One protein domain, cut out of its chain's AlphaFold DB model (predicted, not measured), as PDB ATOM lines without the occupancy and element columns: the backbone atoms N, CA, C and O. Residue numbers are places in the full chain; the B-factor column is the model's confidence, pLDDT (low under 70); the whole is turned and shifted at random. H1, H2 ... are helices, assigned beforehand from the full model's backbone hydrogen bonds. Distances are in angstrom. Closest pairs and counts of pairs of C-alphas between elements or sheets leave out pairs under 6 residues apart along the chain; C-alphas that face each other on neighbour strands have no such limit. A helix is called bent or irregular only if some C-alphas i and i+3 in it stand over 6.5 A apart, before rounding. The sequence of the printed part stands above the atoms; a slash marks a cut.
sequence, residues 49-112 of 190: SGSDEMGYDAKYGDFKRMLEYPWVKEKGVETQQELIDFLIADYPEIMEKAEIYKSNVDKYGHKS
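This is residues 49 to 112 of the 190 residues of an uncharacterized protein of Thiotrichales bacterium (UniProt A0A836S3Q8). A short helix, H1, sits in the middle of five, with the longest helix, H5, crossing it nearly at right angles on one side and H4 packing on another side, running back against it at a shallow tilt. H4 and H5 meet near their ends in a corner, and the two short helices H2 and H3 lie toward the end of the longest axis far from H5. The printed part has 64 residues with five named helices, in the order H1, H2, H3, H4, H5, and no named strand. The class is all helix, with 45 of the 64 residues in helices. The whole is compact, with a radius of gyration of the C-alphas of 11.6 A, but elongated in outline, with spans of 36 by 22 by 18 A.

The longest helix is H5, residues 94 to 108, 20.5 A from first to last C-alpha; it begins at C-alpha 94 (26.905, 31.642, 21.414) and ends at C-alpha 108 (18.040, 43.564, 35.477). H4 holds residues 80 to 90 and is 15.9 A long. H1, residues 51 to 59, begins at C-alpha 51 (30.189, 28.215, 29.940) and is 14.0 A long. H1 is only just irregular: C-alphas 52 and 55 are 7.0 A apart, and its line is a rough one. H2, residues 63 to 67, is 6.5 A long and H3, residues 70 to 74, is 6.1 A long.

H5 touches H1 about perpendicular, at 82 degrees; their closest C-alphas, those of Ala 98 and Tyr 56, are 4.2 A apart. H5 and H4 only just touch, with 3 pairs of C-alphas within 8 A, and only at the corner by their link; H5 takes part with residues 94 to 95 alone. Their closest C-alphas, Ile 88 and Ile 94, are 6.3 A apart, and the two run opposite ways at a steep tilt of 64 degrees. H1 and H4 are the hub, touching three helices each. They touch each other at a shallow tilt of 31 degrees, opposite ways, with the C-alphas of Ala 58 and Ile 84 closest at 6.3 A. H2 only just touches H1, with 3 pairs of C-alphas within 8 A, and only at the corner by their link; the closest C-alphas, Asp 57 and Phe 63, are 5.8 A apart. H2 also only just touches H4, with 3 such pairs, the closest being the C-alphas of Phe 63 and Gln 80 at 6.3 A. H3 is close to H2 but not clearly touching, with the C-alphas of Leu 67 and Lys 73 closest at 6.6 A. H3 stays apart from H1 and H5. Every O i to N i+4 pair is within hydrogen-bond range in H2, H3, H4 and H5, and 3 of 5 are in H1.

The two C-alphas farthest apart, those of Glu 74 and Lys 107, are 36.3 A apart, while those of the first and last printed residues, Ser 49 and Ser 112, are 6.0 A apart. The printed part has no cut, and the four links between the helices are tight. The mean pLDDT of the printed part is 96.5, and no printed residue is under 70.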
ATOM      1  N   SER A  49      23.493  29.253  32.468       94.06
ATOM      2  CA  SER A  49      24.557  29.986  33.165       94.06
ATOM      3  C   SER A  49      25.868  29.214  33.059       94.06
ATOM      4  O   SER A  49      25.842  27.986  32.945       94.06
ATOM      5  N   GLY A  50      27.010  29.887  33.195       92.31
ATOM      6  CA  GLY A  50      28.327  29.238  33.168       92.31
ATOM      7  C   GLY A  50      29.010  29.337  31.805       92.31
ATOM      8  O   GLY A  50      29.184  30.439  31.300       92.31
ATOM      9  N   SER A  51      29.430  28.214  31.209       90.62
ATOM     10  CA  SER A  51      30.189  28.215  29.940       90.62
ATOM     11  C   SER A  51      29.443  28.878  28.783       90.62
ATOM     12  O   SER A  51      30.063  29.478  27.913       90.62
ATOM     13  N   ASP A  52      28.114  28.845  28.796       91.31
ATOM     14  CA  ASP A  52      27.302  29.502  27.772       91.31
ATOM     15  C   ASP A  52      27.459  31.033  27.788       91.31
ATOM     16  O   ASP A  52      27.169  31.687  26.790       91.31
ATOM     17  N   GLU A  53      27.957  31.618  28.882       95.81
ATOM     18  CA  GLU A  53      28.236  33.053  29.003       95.81
ATOM     19  C   GLU A  53      29.550  33.471  28.323       95.81
ATOM     20  O   GLU A  53      29.825  34.667  28.219       95.81
ATOM     21  N   MET A  54      30.357  32.527  27.820       95.62
ATOM     22  CA  MET A  54      31.657  32.824  27.204       95.62
ATOM     23  C   MET A  54      31.547  33.776  26.008       95.62
ATOM     24  O   MET A  54      32.430  34.607  25.825       95.62
ATOM     25  N   GLY A  55      30.461  33.719  25.229       97.06
ATOM     26  CA  GLY A  55      30.216  34.687  24.152       97.06
ATOM     27  C   GLY A  55      29.988  36.109  24.675       97.06
ATOM     28  O   GLY A  55      30.486  37.073  24.094       97.06
ATOM     29  N   TYR A  56      29.288  36.248  25.808       97.88
ATOM     30  CA  TYR A  56      29.147  37.537  26.486       97.88
ATOM     31  C   TYR A  56      30.500  38.022  27.003       97.88
ATOM     32  O   TYR A  56      30.859  39.172  26.765       97.88
ATOM     33  N   ASP A  57      31.265  37.167  27.682       96.50
ATOM     34  CA  ASP A  57      32.560  37.556  28.246       96.50
ATOM     35  C   ASP A  57      33.569  37.929  27.148       96.50
ATOM     36  O   ASP A  57      34.305  38.904  27.297       96.50
ATOM     37  N   ALA A  58      33.542  37.223  26.015       97.31
ATOM     38  CA  ALA A  58      34.374  37.516  24.856       97.31
ATOM     39  C   ALA A  58      33.987  38.834  24.169       97.31
ATOM     40  O   ALA A  58      34.872  39.584  23.762       97.31
ATOM     41  N   LYS A  59      32.693  39.148  24.022       97.94
ATOM     42  CA  LYS A  59      32.246  40.349  23.287       97.94
ATOM     43  C   LYS A  59      32.087  41.594  24.159       97.94
ATOM     44  O   LYS A  59      32.488  42.680  23.747       97.94
ATOM     45  N   TYR A  60      31.477  41.444  25.328       97.56
ATOM     46  CA  TYR A  60      31.062  42.538  26.210       97.56
ATOM     47  C   TYR A  60      31.808  42.565  27.547       97.56
ATOM     48  O   TYR A  60      31.836  43.608  28.200       97.56
ATOM     49  N   GLY A  61      32.376  41.433  27.969       95.31
ATOM     50  CA  GLY A  61      33.124  41.304  29.215       95.31
ATOM     51  C   GLY A  61      34.634  41.498  29.060       95.31
ATOM     52  O   GLY A  61      35.125  42.191  28.167       95.31
ATOM     53  N   ASP A  62      35.382  40.889  29.980       94.56
ATOM     54  CA  ASP A  62      36.844  40.953  30.004       94.56
ATOM     55  C   ASP A  62      37.465  39.835  29.153       94.56
ATOM     56  O   ASP A  62      37.973  38.831  29.661       94.56
ATOM     57  N   PHE A  63      37.444  40.018  27.830       96.56
ATOM     58  CA  PHE A  63      38.048  39.063  26.897       96.56
ATOM     59  C   PHE A  63      39.550  38.864  27.148       96.56
ATOM     60  O   PHE A  63      40.079  37.788  26.882       96.56
ATOM     61  N   LYS A  64      40.254  39.869  27.691       96.75
ATOM     62  CA  LYS A  64      41.697  39.772  27.965       96.75
ATOM     63  C   LYS A  64      41.976  38.728  29.033       96.75
ATOM     64  O   LYS A  64      42.920  37.960  28.896       96.75
ATOM     65  N   ARG A  65      41.121  38.639  30.055       95.81
ATOM     66  CA  ARG A  65      41.185  37.548  31.032       95.81
ATOM     67  C   ARG A  65      41.008  36.182  30.366       95.81
ATOM     68  O   ARG A  65      41.675  35.234  30.770       95.81
ATOM     69  N   MET A  66      40.137  36.069  29.364       95.75
ATOM     70  CA  MET A  66      39.941  34.805  28.647       95.75
ATOM     71  C   MET A  66      41.176  34.397  27.840       95.75
ATOM     72  O   MET A  66      41.513  33.219  27.838       95.75
ATOM     73  N   LEU A  67      41.893  35.349  27.232       96.25
ATOM     74  CA  LEU A  67      43.161  35.081  26.532       96.25
ATOM     75  C   LEU A  67      44.230  34.451  27.442       96.25
ATOM     76  O   LEU A  67      45.136  33.769  26.968       96.25
ATOM     77  N   GLU A  68      44.114  34.616  28.761       96.69
ATOM     78  CA  GLU A  68      45.022  33.996  29.726       96.69
ATOM     79  C   GLU A  68      44.706  32.522  30.022       96.69
ATOM     80  O   GLU A  68      45.532  31.834  30.632       96.69
ATOM     81  N   TYR A  69      43.549  32.008  29.590       95.06
ATOM     82  CA  TYR A  69      43.160  30.623  29.841       95.06
ATOM     83  C   TYR A  69      44.031  29.633  29.048       95.06
ATOM     84  O   TYR A  69      44.264  29.845  27.855       95.06
ATOM     85  N   PRO A  70      44.476  28.511  29.663       96.94
ATOM     86  CA  PRO A  70      45.363  27.547  29.005       96.94
ATOM     87  C   PRO A  70      44.837  27.051  27.654       96.94
ATOM     88  O   PRO A  70      45.573  27.047  26.674       96.94
ATOM     89  N   TRP A  71      43.543  26.731  27.582       94.25
ATOM     90  CA  TRP A  71      42.912  26.241  26.357       94.25
ATOM     91  C   TRP A  71      42.854  27.302  25.242       94.25
ATOM     92  O   TRP A  71      42.882  26.933  24.076       94.25
ATOM     93  N   VAL A  72      42.815  28.603  25.569       94.94
ATOM     94  CA  VAL A  72      42.838  29.695  24.572       94.94
ATOM     95  C   VAL A  72      44.246  29.859  24.008       94.94
ATOM     96  O   VAL A  72      44.430  29.900  22.790       94.94
ATOM     97  N   LYS A  73      45.257  29.857  24.888       95.56
ATOM     98  CA  LYS A  73      46.674  29.935  24.497       95.56
ATOM     99  C   LYS A  73      47.108  28.754  23.640       95.56
ATOM    100  O   LYS A  73      47.788  28.946  22.639       95.56
ATOM    101  N   GLU A  74      46.693  27.539  23.998       96.19
ATOM    102  CA  GLU A  74      46.978  26.327  23.217       96.19
ATOM    103  C   GLU A  74      46.386  26.379  21.803       96.19
ATOM    104  O   GLU A  74      46.934  25.773  20.882       96.19
ATOM    105  N   LYS A  75      45.289  27.119  21.615       94.62
ATOM    106  CA  LYS A  75      44.655  27.337  20.308       94.62
ATOM    107  C   LYS A  75      45.271  28.491  19.514       94.62
ATOM    108  O   LYS A  75      44.892  28.670  18.362       94.62
ATOM    109  N   GLY A  76      46.222  29.232  20.089       95.56
ATOM    110  CA  GLY A  76      46.885  30.357  19.426       95.56
ATOM    111  C   GLY A  76      45.964  31.552  19.171       95.56
ATOM    112  O   GLY A  76      46.186  32.290  18.220       95.56
ATOM    113  N   VAL A  77      44.914  31.712  19.978       96.50
ATOM    114  CA  VAL A  77      43.989  32.848  19.897       96.50
ATOM    115  C   VAL A  77      44.595  34.031  20.656       96.50
ATOM    116  O   VAL A  77      44.853  33.925  21.855       96.50
ATOM    117  N   GLU A  78      44.805  35.160  19.977       95.69
ATOM    118  CA  GLU A  78      45.478  36.345  20.535       95.69
ATOM    119  C   GLU A  78      44.584  37.591  20.554       95.69
ATOM    120  O   GLU A  78      44.848  38.546  21.290       95.69
ATOM    121  N   THR A  79      43.510  37.602  19.762       97.69
ATOM    122  CA  THR A  79      42.617  38.758  19.633       97.69
ATOM    123  C   THR A  79      41.185  38.449  20.057       97.69
ATOM    124  O   THR A  79      40.740  37.303  20.094       97.69
ATOM    125  N   GLN A  80      40.421  39.506  20.353       97.62
ATOM    126  CA  GLN A  80      38.995  39.384  20.658       97.62
ATOM    127  C   GLN A  80      38.212  38.753  19.496       97.62
ATOM    128  O   GLN A  80      37.339  37.922  19.729       97.62
ATOM    129  N   GLN A  81      38.531  39.133  18.253       97.75
ATOM    130  CA  GLN A  81      37.840  38.610  17.076       97.75
ATOM    131  C   GLN A  81      38.144  37.124  16.869       97.75
ATOM    132  O   GLN A  81      37.216  36.352  16.673       97.75
ATOM    133  N   GLU A  82      39.406  36.708  17.003       97.56
ATOM    134  CA  GLU A  82      39.782  35.288  16.922       97.56
ATOM    135  C   GLU A  82      39.102  34.454  18.011       97.56
ATOM    136  O   GLU A  82      38.679  33.333  17.744       97.56
ATOM    137  N   LEU A  83      38.955  34.999  19.225       97.25
ATOM    138  CA  LEU A  83      38.235  34.326  20.304       97.25
ATOM    139  C   LEU A  83      36.753  34.153  19.963       97.25
ATOM    140  O   LEU A  83      36.201  33.076  20.167       97.25
ATOM    141  N   ILE A  84      36.114  35.196  19.434       97.19
ATOM    142  CA  ILE A  84      34.716  35.139  18.999       97.19
ATOM    143  C   ILE A  84      34.549  34.123  17.863       97.19
ATOM    144  O   ILE A  84      33.669  33.269  17.945       97.19
ATOM    145  N   ASP A  85      35.404  34.169  16.842       97.44
ATOM    146  CA  ASP A  85      35.347  33.259  15.695       97.44
ATOM    147  C   ASP A  85      35.564  31.801  16.130       97.44
ATOM    148  O   ASP A  85      34.848  30.904  15.682       97.44
ATOM    149  N   PHE A  86      36.504  31.572  17.054       96.31
ATOM    150  CA  PHE A  86      36.743  30.264  17.659       96.31
ATOM    151  C   PHE A  86      35.498  29.746  18.391       96.31
ATOM    152  O   PHE A  86      35.082  28.610  18.178       96.31
ATOM    153  N   LEU A  87      34.869  30.582  19.222       95.88
ATOM    154  CA  LEU A  87      33.670  30.198  19.968       95.88
ATOM    155  C   LEU A  87      32.471  29.927  19.052       95.88
ATOM    156  O   LEU A  87      31.730  28.986  19.308       95.88
ATOM    157  N   ILE A  88      32.292  30.710  17.984       97.12
ATOM    158  CA  ILE A  88      31.224  30.500  16.993       97.12
ATOM    159  C   ILE A  88      31.402  29.165  16.263       97.12
ATOM    160  O   ILE A  88      30.411  28.502  15.960       97.12
ATOM    161  N   ALA A  89      32.645  28.772  15.965       96.44
ATOM    162  CA  ALA A  89      32.922  27.522  15.264       96.44
ATOM    163  C   ALA A  89      32.465  26.289  16.065       96.44
ATOM    164  O   ALA A  89      31.933  25.349  15.472       96.44
ATOM    165  N   ASP A  90      32.629  26.319  17.391       93.56
ATOM    166  CA  ASP A  90      32.220  25.232  18.287       93.56
ATOM    167  C   ASP A  90      30.755  25.369  18.757       93.56
ATOM    168  O   ASP A  90      30.069  24.363  18.954       93.56
ATOM    169  N   TYR A  91      30.261  26.604  18.901       95.06
ATOM    170  CA  TYR A  91      28.937  26.943  19.436       95.06
ATOM    171  C   TYR A  91      28.271  28.052  18.598       95.06
ATOM    172  O   TYR A  91      28.355  29.237  18.940       95.06
ATOM    173  N   PRO A  92      27.581  27.707  17.496       95.44
ATOM    174  CA  PRO A  92      27.042  28.690  16.554       95.44
ATOM    175  C   PRO A  92      26.070  29.709  17.167       95.44
ATOM    176  O   PRO A  92      25.997  30.848  16.707       95.44
ATOM    177  N   GLU A  93      25.336  29.335  18.218       95.88
ATOM    178  CA  GLU A  93      24.365  30.202  18.894       95.88
ATOM    179  C   GLU A  93      24.973  31.095  19.990       95.88
ATOM    180  O   GLU A  93      24.267  31.893  20.611       95.88
ATOM    181  N   ILE A  94      26.280  30.987  20.256       96.50
ATOM    182  CA  ILE A  94      26.905  31.642  21.414       96.50
ATOM    183  C   ILE A  94      26.795  33.171  21.366       96.50
ATOM    184  O   ILE A  94      26.673  33.823  22.405       96.50
ATOM    185  N   MET A  95      26.774  33.749  20.162       96.81
ATOM    186  CA  MET A  95      26.618  35.191  19.972       96.81
ATOM    187  C   MET A  95      25.178  35.662  20.123       96.81
ATOM    188  O   MET A  95      24.956  36.761  20.623       96.81
ATOM    189  N   GLU A  96      24.201  34.835  19.754       96.81
ATOM    190  CA  GLU A  96      22.792  35.125  20.025       96.81
ATOM    191  C   GLU A  96      22.541  35.135  21.538       96.81
ATOM    192  O   GLU A  96      21.995  36.101  22.074       96.81
ATOM    193  N   LYS A  97      23.054  34.123  22.253       97.38
ATOM    194  CA  LYS A  97      23.021  34.083  23.723       97.38
ATOM    195  C   LYS A  97      23.733  35.294  24.340       97.38
ATOM    196  O   LYS A  97      23.218  35.875  25.292       97.38
ATOM    197  N   ALA A  98      24.870  35.726  23.781       97.94
ATOM    198  CA  ALA A  98      25.596  36.915  24.240       97.94
ATOM    199  C   ALA A  98      24.738  38.192  24.222       97.94
ATOM    200  O   ALA A  98      24.803  38.978  25.170       97.94
ATOM    201  N   GLU A  99      23.906  38.387  23.193       98.25
ATOM    202  CA  GLU A  99      22.969  39.517  23.140       98.25
ATOM    203  C   GLU A  99      21.867  39.415  24.198       98.25
ATOM    204  O   GLU A  99      21.504  40.423  24.810       98.25
ATOM    205  N   ILE A 100      21.363  38.205  24.464       98.25
ATOM    206  CA  ILE A 100      20.369  37.973  25.521       98.25
ATOM    207  C   ILE A 100      20.971  38.316  26.887       98.25
ATOM    208  O   ILE A 100      20.381  39.103  27.628       98.25
ATOM    209  N   TYR A 101      22.171  37.813  27.198       98.44
ATOM    210  CA  TYR A 101      22.864  38.150  28.445       98.44
ATOM    211  C   TYR A 101      23.102  39.655  28.573       98.44
ATOM    212  O   TYR A 101      22.895  40.212  29.648       98.44
ATOM    213  N   LYS A 102      23.490  40.334  27.486       98.50
ATOM    214  CA  LYS A 102      23.690  41.788  27.492       98.50
ATOM    215  C   LYS A 102      22.406  42.552  27.775       98.50
ATOM    216  O   LYS A 102      22.405  43.423  28.640       98.50
ATOM    217  N   SER A 103      21.317  42.180  27.112       98.50
ATOM    218  CA  SER A 103      19.982  42.735  27.360       98.50
ATOM    219  C   SER A 103      19.527  42.505  28.805       98.50
ATOM    220  O   SER A 103      18.987  43.414  29.434       98.50
ATOM    221  N   ASN A 104      19.782  41.318  29.362       98.56
ATOM    222  CA  ASN A 104      19.446  41.001  30.747       98.56
ATOM    223  C   ASN A 104      20.266  41.827  31.747       98.56
ATOM    224  O   ASN A 104      19.689  42.373  32.684       98.56
ATOM    225  N   VAL A 105      21.576  41.982  31.526       98.38
ATOM    226  CA  VAL A 105      22.427  42.831  32.374       98.38
ATOM    227  C   VAL A 105      21.945  44.278  32.339       98.38
ATOM    228  O   VAL A 105      21.809  44.894  33.391       98.38
ATOM    229  N   ASP A 106      21.620  44.805  31.159       98.19
ATOM    230  CA  ASP A 106      21.157  46.189  31.016       98.19
ATOM    231  C   ASP A 106      19.814  46.446  31.715       98.19
ATOM    232  O   ASP A 106      19.590  47.536  32.237       98.19
ATOM    233  N   LYS A 107      18.910  45.458  31.717       98.25
ATOM    234  CA  LYS A 107      17.559  45.594  32.289       98.25
ATOM    235  C   LYS A 107      17.480  45.240  33.767       98.25
ATOM    236  O   LYS A 107      16.707  45.857  34.494       98.25
ATOM    237  N   TYR A 108      18.221  44.221  34.184       98.00
ATOM    238  CA  TYR A 108      18.040  43.564  35.477       98.00
ATOM    239  C   TYR A 108      19.332  43.474  36.288       98.00
ATOM    240  O   TYR A 108      19.294  42.960  37.395       98.00
ATOM    241  N   GLY A 109      20.477  43.906  35.752       97.94
ATOM    242  CA  GLY A 109      21.778  43.803  36.425       97.94
ATOM    243  C   GLY A 109      22.391  42.398  36.423       97.94
ATOM    244  O   GLY A 109      23.528  42.221  36.853       97.94
ATOM    245  N   HIS A 110      21.689  41.401  35.884       98.00
ATOM    246  CA  HIS A 110      22.105  40.000  35.893       98.00
ATOM    247  C   HIS A 110      22.098  39.411  34.488       98.00
ATOM    248  O   HIS A 110      21.232  39.729  33.687       98.00
ATOM    249  N   LYS A 111      23.034  38.503  34.195       97.81
ATOM    250  CA  LYS A 111      23.073  37.785  32.911       97.81
ATOM    251  C   LYS A 111      21.956  36.741  32.812       97.81
ATOM    252  O   LYS A 111      21.251  36.674  31.808       97.81
ATOM    253  N   SER A 112      21.812  35.926  33.850       97.88
ATOM    254  CA  SER A 112      20.980  34.722  33.882       97.88
ATOM    255  C   SER A 112      20.271  34.581  35.231       97.88
ATOM    256  O   SER A 112      20.531  35.340  36.173       97.88
TER     257      SER A 112